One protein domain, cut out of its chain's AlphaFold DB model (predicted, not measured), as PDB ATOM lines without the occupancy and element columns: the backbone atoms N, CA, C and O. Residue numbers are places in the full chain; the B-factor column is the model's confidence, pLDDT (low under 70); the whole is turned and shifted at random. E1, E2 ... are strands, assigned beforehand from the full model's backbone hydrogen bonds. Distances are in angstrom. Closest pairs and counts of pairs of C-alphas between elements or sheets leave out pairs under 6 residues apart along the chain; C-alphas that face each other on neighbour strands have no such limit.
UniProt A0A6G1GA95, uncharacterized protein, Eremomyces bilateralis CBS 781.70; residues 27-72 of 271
ATOM      1  N   ARG A  27      34.813  15.639 -15.680       77.06
ATOM      2  CA  ARG A  27      33.687  16.287 -16.346       77.06
ATOM      3  C   ARG A  27      32.668  16.499 -15.247       77.06
ATOM      4  O   ARG A  27      32.175  15.515 -14.708       77.06
ATOM      5  N   ARG A  28      32.470  17.756 -14.841       89.12
ATOM      6  CA  ARG A  28      31.523  18.082 -13.781       89.12
ATOM      7  C   ARG A  28      30.177  17.605 -14.284       89.12
ATOM      8  O   ARG A  28      29.646  18.156 -15.247       89.12
ATOM      9  N   THR A  29      29.692  16.525 -13.693       94.81
ATOM     10  CA  THR A  29      28.376  15.998 -14.012       94.81
ATOM     11  C   THR A  29      27.410  16.777 -13.149       94.81
ATOM     12  O   THR A  29      27.498  16.717 -11.924       94.81
ATOM     13  N   ILE A  30      26.561  17.570 -13.796       96.44
ATOM     14  CA  ILE A  30      25.493  18.308 -13.134       96.44
ATOM     15  C   ILE A  30      24.206  17.536 -13.394       96.44
ATOM     16  O   ILE A  30      23.849  17.304 -14.549       96.44
ATOM     17  N   GLU A  31      23.533  17.128 -12.328       97.06
ATOM     18  CA  GLU A  31      22.264  16.410 -12.380       97.06
ATOM     19  C   GLU A  31      21.252  17.080 -11.460       97.06
ATOM     20  O   GLU A  31      21.594  17.572 -10.389       97.06
ATOM     21  N   HIS A  32      19.990  17.094 -11.874       97.06
ATOM     22  CA  HIS A  32      18.888  17.542 -11.029       97.06
ATOM     23  C   HIS A  32      18.300  16.347 -10.283       97.06
ATOM     24  O   HIS A  32      17.918  15.363 -10.920       97.06
ATOM     25  N   TRP A  33      18.245  16.407  -8.952       96.81
ATOM     26  CA  TRP A  33      17.679  15.344  -8.116       96.81
ATOM     27  C   TRP A  33      16.558  15.893  -7.233       96.81
ATOM     28  O   TRP A  33      16.622  17.024  -6.770       96.81
ATOM     29  N   ASN A  34      15.574  15.044  -6.921       95.88
ATOM     30  CA  ASN A  34      14.455  15.378  -6.027       95.88
ATOM     31  C   ASN A  34      14.718  15.041  -4.541       95.88
ATOM     32  O   ASN A  34      13.909  15.376  -3.683       95.88
ATOM     33  N   ASN A  35      15.796  14.315  -4.230       90.94
ATOM     34  CA  ASN A  35      16.107  13.783  -2.897       90.94
ATOM     35  C   ASN A  35      17.642  13.712  -2.734       90.94
ATOM     36  O   ASN A  35      18.286  13.256  -3.684       90.94
ATOM     37  N   PRO A  36      18.261  14.090  -1.592       91.88
ATOM     38  CA  PRO A  36      17.681  14.468  -0.289       91.88
ATOM     39  C   PRO A  36      16.901  15.791  -0.258       91.88
ATOM     40  O   PRO A  36      15.908  15.885   0.452       91.88
ATOM     41  N   GLU A  37      17.300  16.782  -1.052       95.44
ATOM     42  CA  GLU A  37      16.525  18.006  -1.302       95.44
ATOM     43  C   GLU A  37      16.380  18.222  -2.820       95.44
ATOM     44  O   GLU A  37      17.334  17.928  -3.545       95.44
ATOM     45  N   PRO A  38      15.243  18.732  -3.323       96.69
ATOM     46  CA  PRO A  38      15.094  19.099  -4.730       96.69
ATOM     47  C   PRO A  38      16.079  20.196  -5.162       96.69
ATOM     48  O   PRO A  38      16.099  21.284  -4.575       96.69
ATOM     49  N   GLY A  39      16.912  19.913  -6.165       96.50
ATOM     50  CA  GLY A  39      17.905  20.870  -6.644       96.50
ATOM     51  C   GLY A  39      18.912  20.327  -7.654       96.50
ATOM     52  O   GLY A  39      18.862  19.171  -8.080       96.50
ATOM     53  N   LEU A  40      19.864  21.187  -8.019       96.94
ATOM     54  CA  LEU A  40      20.995  20.867  -8.886       96.94
ATOM     55  C   LEU A  40      22.174  20.359  -8.057       96.94
ATOM     56  O   LEU A  40      22.681  21.053  -7.174       96.94
ATOM     57  N   TYR A  41      22.641  19.164  -8.390       97.56
ATOM     58  CA  TYR A  41      23.779  18.503  -7.775       97.56
ATOM     59  C   TYR A  41      24.942  18.431  -8.755       97.56
ATOM     60  O   TYR A  41      24.757  18.194  -9.945       97.56
ATOM     61  N   VAL A  42      26.156  18.601  -8.240       96.44
ATOM     62  CA  VAL A  42      27.399  18.469  -8.996       96.44
ATOM     63  C   VAL A  42      28.228  17.320  -8.435       96.44
ATOM     64  O   VAL A  42      28.425  17.210  -7.223       96.44
ATOM     65  N   TYR A  43      28.719  16.454  -9.316       95.75
ATOM     66  CA  TYR A  43      29.719  15.454  -8.970       95.75
ATOM     67  C   TYR A  43      31.121  15.989  -9.264       95.75
ATOM     68  O   TYR A  43      31.456  16.291 -10.414       95.75
ATOM     69  N   GLU A  44      31.959  16.060  -8.229       92.75
ATOM     70  CA  GLU A  44      33.385  16.351  -8.361       92.75
ATOM     71  C   GLU A  44      34.209  15.129  -7.935       92.75
ATOM     72  O   GLU A  44      34.083  14.623  -6.814       92.75
ATOM     73  N   ALA A  45      35.088  14.653  -8.822       89.75
ATOM     74  CA  ALA A  45      35.980  13.538  -8.521       89.75
ATOM     75  C   ALA A  45      36.811  13.834  -7.256       89.75
ATOM     76  O   ALA A  45      37.387  14.910  -7.108       89.75
ATOM     77  N   GLY A  46      36.844  12.883  -6.320       88.50
ATOM     78  CA  GLY A  46      37.513  13.029  -5.022       88.50
ATOM     79  C   GLY A  46      36.670  13.690  -3.923       88.50
ATOM     80  O   GLY A  46      36.920  13.418  -2.752       88.50
ATOM     81  N   LYS A  47      35.644  14.486  -4.259       90.75
ATOM     82  CA  LYS A  47      34.713  15.061  -3.266       90.75
ATOM     83  C   LYS A  47      33.366  14.341  -3.209       90.75
ATOM     84  O   LYS A  47      32.744  14.318  -2.150       90.75
ATOM     85  N   GLY A  48      32.935  13.747  -4.320       93.62
ATOM     86  CA  GLY A  48      31.630  13.106  -4.453       93.62
ATOM     87  C   GLY A  48      30.544  14.072  -4.928       93.62
ATOM     88  O   GLY A  48      30.830  15.069  -5.590       93.62
ATOM     89  N   TRP A  49      29.292  13.744  -4.609       96.81
ATOM     90  CA  TRP A  49      28.124  14.555  -4.947       96.81
ATOM     91  C   TRP A  49      27.961  15.723  -3.974       96.81
ATOM     92  O   TRP A  49      28.133  15.561  -2.764       96.81
ATOM     93  N   GLN A  50      27.612  16.895  -4.494       97.25
ATOM     94  CA  GLN A  50      27.368  18.107  -3.716       97.25
ATOM     95  C   GLN A  50      26.117  18.818  -4.230       97.25
ATOM     96  O   GLN A  50      25.920  18.894  -5.438       97.25
ATOM     97  N   LEU A  51      25.286  19.353  -3.337       96.44
ATOM     98  CA  LEU A  51      24.167  20.224  -3.705       96.44
ATOM     99  C   LEU A  51      24.696  21.629  -4.010       96.44
ATOM    100  O   LEU A  51      25.329  22.236  -3.142       96.44
ATOM    101  N   LEU A  52      24.426  22.124  -5.218       95.94
ATOM    102  CA  LEU A  52      24.872  23.425  -5.716       95.94
ATOM    103  C   LEU A  52      23.782  24.497  -5.585       95.94
ATOM    104  O   LEU A  52      24.065  25.583  -5.095       95.94
ATOM    105  N   ALA A  53      22.544  24.192  -5.979       95.81
ATOM    106  CA  ALA A  53      21.415  25.124  -5.917       95.81
ATOM    107  C   ALA A  53      20.118  24.382  -5.580       95.81
ATOM    108  O   ALA A  53      19.904  23.267  -6.059       95.81
ATOM    109  N   ARG A  54      19.254  24.993  -4.765       96.12
ATOM    110  CA  ARG A  54      17.923  24.463  -4.427       96.12
ATOM    111  C   ARG A  54      16.878  24.983  -5.404       96.12
ATOM    112  O   ARG A  54      16.934  26.141  -5.811       96.12
ATOM    113  N   ASP A  55      15.868  24.170  -5.694       95.62
ATOM    114  CA  ASP A  55      14.764  24.591  -6.568       95.62
ATOM    115  C   ASP A  55      13.934  25.741  -5.965       95.62
ATOM    116  O   ASP A  55      13.355  26.543  -6.697       95.62
ATOM    117  N   SER A  56      13.885  25.849  -4.631       92.12
ATOM    118  CA  SER A  56      13.154  26.909  -3.920       92.12
ATOM    119  C   SER A  56      13.757  28.299  -4.107       92.12
ATOM    120  O   SER A  56      13.032  29.294  -4.062       92.12
ATOM    121  N   ASP A  57      15.066  28.379  -4.346       86.81
ATOM    122  CA  ASP A  57      15.838  29.610  -4.167       86.81
ATOM    123  C   ASP A  57      15.965  30.396  -5.484       86.81
ATOM    124  O   ASP A  57      16.906  31.148  -5.692       86.81
ATOM    125  N   ARG A  58      15.015  30.212  -6.418       86.50
ATOM    126  CA  ARG A  58      14.989  30.853  -7.754       86.50
ATOM    127  C   ARG A  58      16.295  30.704  -8.551       86.50
ATOM    128  O   ARG A  58      16.565  31.510  -9.440       86.50
ATOM    129  N   GLY A  59      17.070  29.657  -8.272       81.38
ATOM    130  CA  GLY A  59      18.361  29.413  -8.912       81.38
ATOM    131  C   GLY A  59      19.540  30.155  -8.279       81.38
ATOM    132  O   GLY A  59      20.592  30.226  -8.907       81.38
ATOM    133  N   GLU A  60      19.400  30.694  -7.065       91.06
ATOM    134  CA  GLU A  60      20.550  31.171  -6.298       91.06
ATOM    135  C   GLU A  60      21.461  29.989  -5.933       91.06
ATOM    136  O   GLU A  60      21.037  28.992  -5.337       91.06
ATOM    137  N   GLU A  61      22.732  30.085  -6.332       91.25
ATOM    138  CA  GLU A  61      23.753  29.122  -5.932       91.25
ATOM    139  C   GLU A  61      23.998  29.233  -4.426       91.25
ATOM    140  O   GLU A  61      24.115  30.325  -3.863       91.25
ATOM    141  N   LEU A  62      24.094  28.087  -3.755       90.88
ATOM    142  CA  LEU A  62      24.382  28.054  -2.332       90.88
ATOM    143  C   LEU A  62      25.801  28.589  -2.086       90.88
ATOM    144  O   LEU A  62      26.744  28.140  -2.742       90.88
ATOM    145  N   PRO A  63      25.999  29.457  -1.076       91.50
ATOM    146  CA  PRO A  63      27.322  30.004  -0.766       91.50
ATOM    147  C   PRO A  63      28.331  28.912  -0.383       91.50
ATOM    148  O   PRO A  63      29.533  29.070  -0.589       91.50
ATOM    149  N   CYS A  64      27.841  27.789   0.153       92.44
ATOM    150  CA  CYS A  64      28.633  26.620   0.512       92.44
ATOM    151  C   CYS A  64      27.957  25.353  -0.045       92.44
ATOM    152  O   CYS A  64      26.903  24.967   0.473       92.44
ATOM    153  N   PRO A  65      28.547  24.680  -1.054       93.25
ATOM    154  CA  PRO A  65      28.025  23.418  -1.568       93.25
ATOM    155  C   PRO A  65      27.911  22.366  -0.462       93.25
ATOM    156  O   PRO A  65      28.868  22.131   0.284       93.25
ATOM    157  N   LYS A  66      26.753  21.707  -0.354       96.06
ATOM    158  CA  LYS A  66      26.511  20.717   0.710       96.06
ATOM    159  C   LYS A  66      26.884  19.311   0.239       96.06
ATOM    160  O   LYS A  66      26.268  18.827  -0.710       96.06
ATOM    161  N   PRO A  67      27.849  18.622   0.874       96.75
ATOM    162  CA  PRO A  67      28.248  17.284   0.457       96.75
ATOM    163  C   PRO A  67      27.158  16.245   0.731       96.75
ATOM    164  O   PRO A  67      26.484  16.275   1.765       96.75
ATOM    165  N   VAL A  68      27.038  15.286  -0.183       97.06
ATOM    166  CA  VAL A  68      26.036  14.220  -0.180       97.06
ATOM    167  C   VAL A  68      26.732  12.864  -0.178       97.06
ATOM    168  O   VAL A  68      27.689  12.630  -0.914       97.06
ATOM    169  N   VAL A  69      26.236  11.950   0.650       96.50
ATOM    170  CA  VAL A  69      26.767  10.599   0.833       96.50
ATOM    171  C   VAL A  69      25.651   9.584   0.596       96.50
ATOM    172  O   VAL A  69      24.515   9.774   1.029       96.50
ATOM    173  N   LEU A  70      25.965   8.483  -0.087       95.50
ATOM    174  CA  LEU A  70      25.048   7.354  -0.221       95.50
ATOM    175  C   LEU A  70      25.029   6.550   1.085       95.50
ATOM    176  O   LEU A  70      26.015   5.904   1.438       95.50
ATOM    177  N   SER A  71      23.899   6.542   1.789       95.38
ATOM    178  CA  SER A  71      23.709   5.646   2.929       95.38
ATOM    179  C   SER A  71      23.407   4.235   2.429       95.38
ATOM    180  O   SER A  71      22.357   4.000   1.836       95.38
ATOM    181  N   LEU A  72      24.298   3.276   2.696       93.00
ATOM    182  CA  LEU A  72      24.080   1.861   2.352       93.00
ATOM    183  C   LEU A  72      22.976   1.206   3.196       93.00
ATOM    184  O   LEU A  72      22.354   0.236   2.762       93.00
TER     185      LEU A  72
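AT A GLANCE: This is residues 27 to 72 of the 271 residues of an uncharacterized protein of Eremomyces bilateralis CBS 781.70 (UniProt A0A6G1GA95). A single strongly twisted sheet of four strands runs back and forth, its strands' lines turning by 100 degrees from E1 to E4, and the long strand E4 bends by 82 degrees at residue 64. The printed part has 46 residues, with no named helix and strands E1, E2, E3, E4, neighbours in that order: an all-strand meander, each strand the antiparallel neighbour of the one before. It is compact, with a radius of gyration of the C-alphas of 10.2 A and spans of 29 by 23 by 17 A.

HOW THE PARTS SIT: E1, residues 29 to 33, and E2, residues 39 to 44, form an antiparallel hairpin at 149 degrees; N 31 and O 41 are within hydrogen-bond range at 2.9 A. E2 and E3, residues 48 to 54, form another at 152 degrees, with N 42 and O 50 at 2.8 A. E3 and E4, residues 61 to 71, form a third at 134 degrees, with N 68 and O 49 at 2.8 A. The edge strands E1 and E4 are apart.

IN THESE COORDINATES: E1 starts at C-alpha 29 (28.376, 15.998, -14.012) and spans 12.2 A, E2 16.2 A and E3 17.8 A. E4 spans 25.1 A, ending at C-alpha 71 (23.709, 5.646, 2.929).

THE WHOLE: The C-alphas farthest apart, of Arg 58 and Leu 72, are 32.0 A apart. The printed part has no cut and no long link, and no printed residue is under 70 in pLDDT.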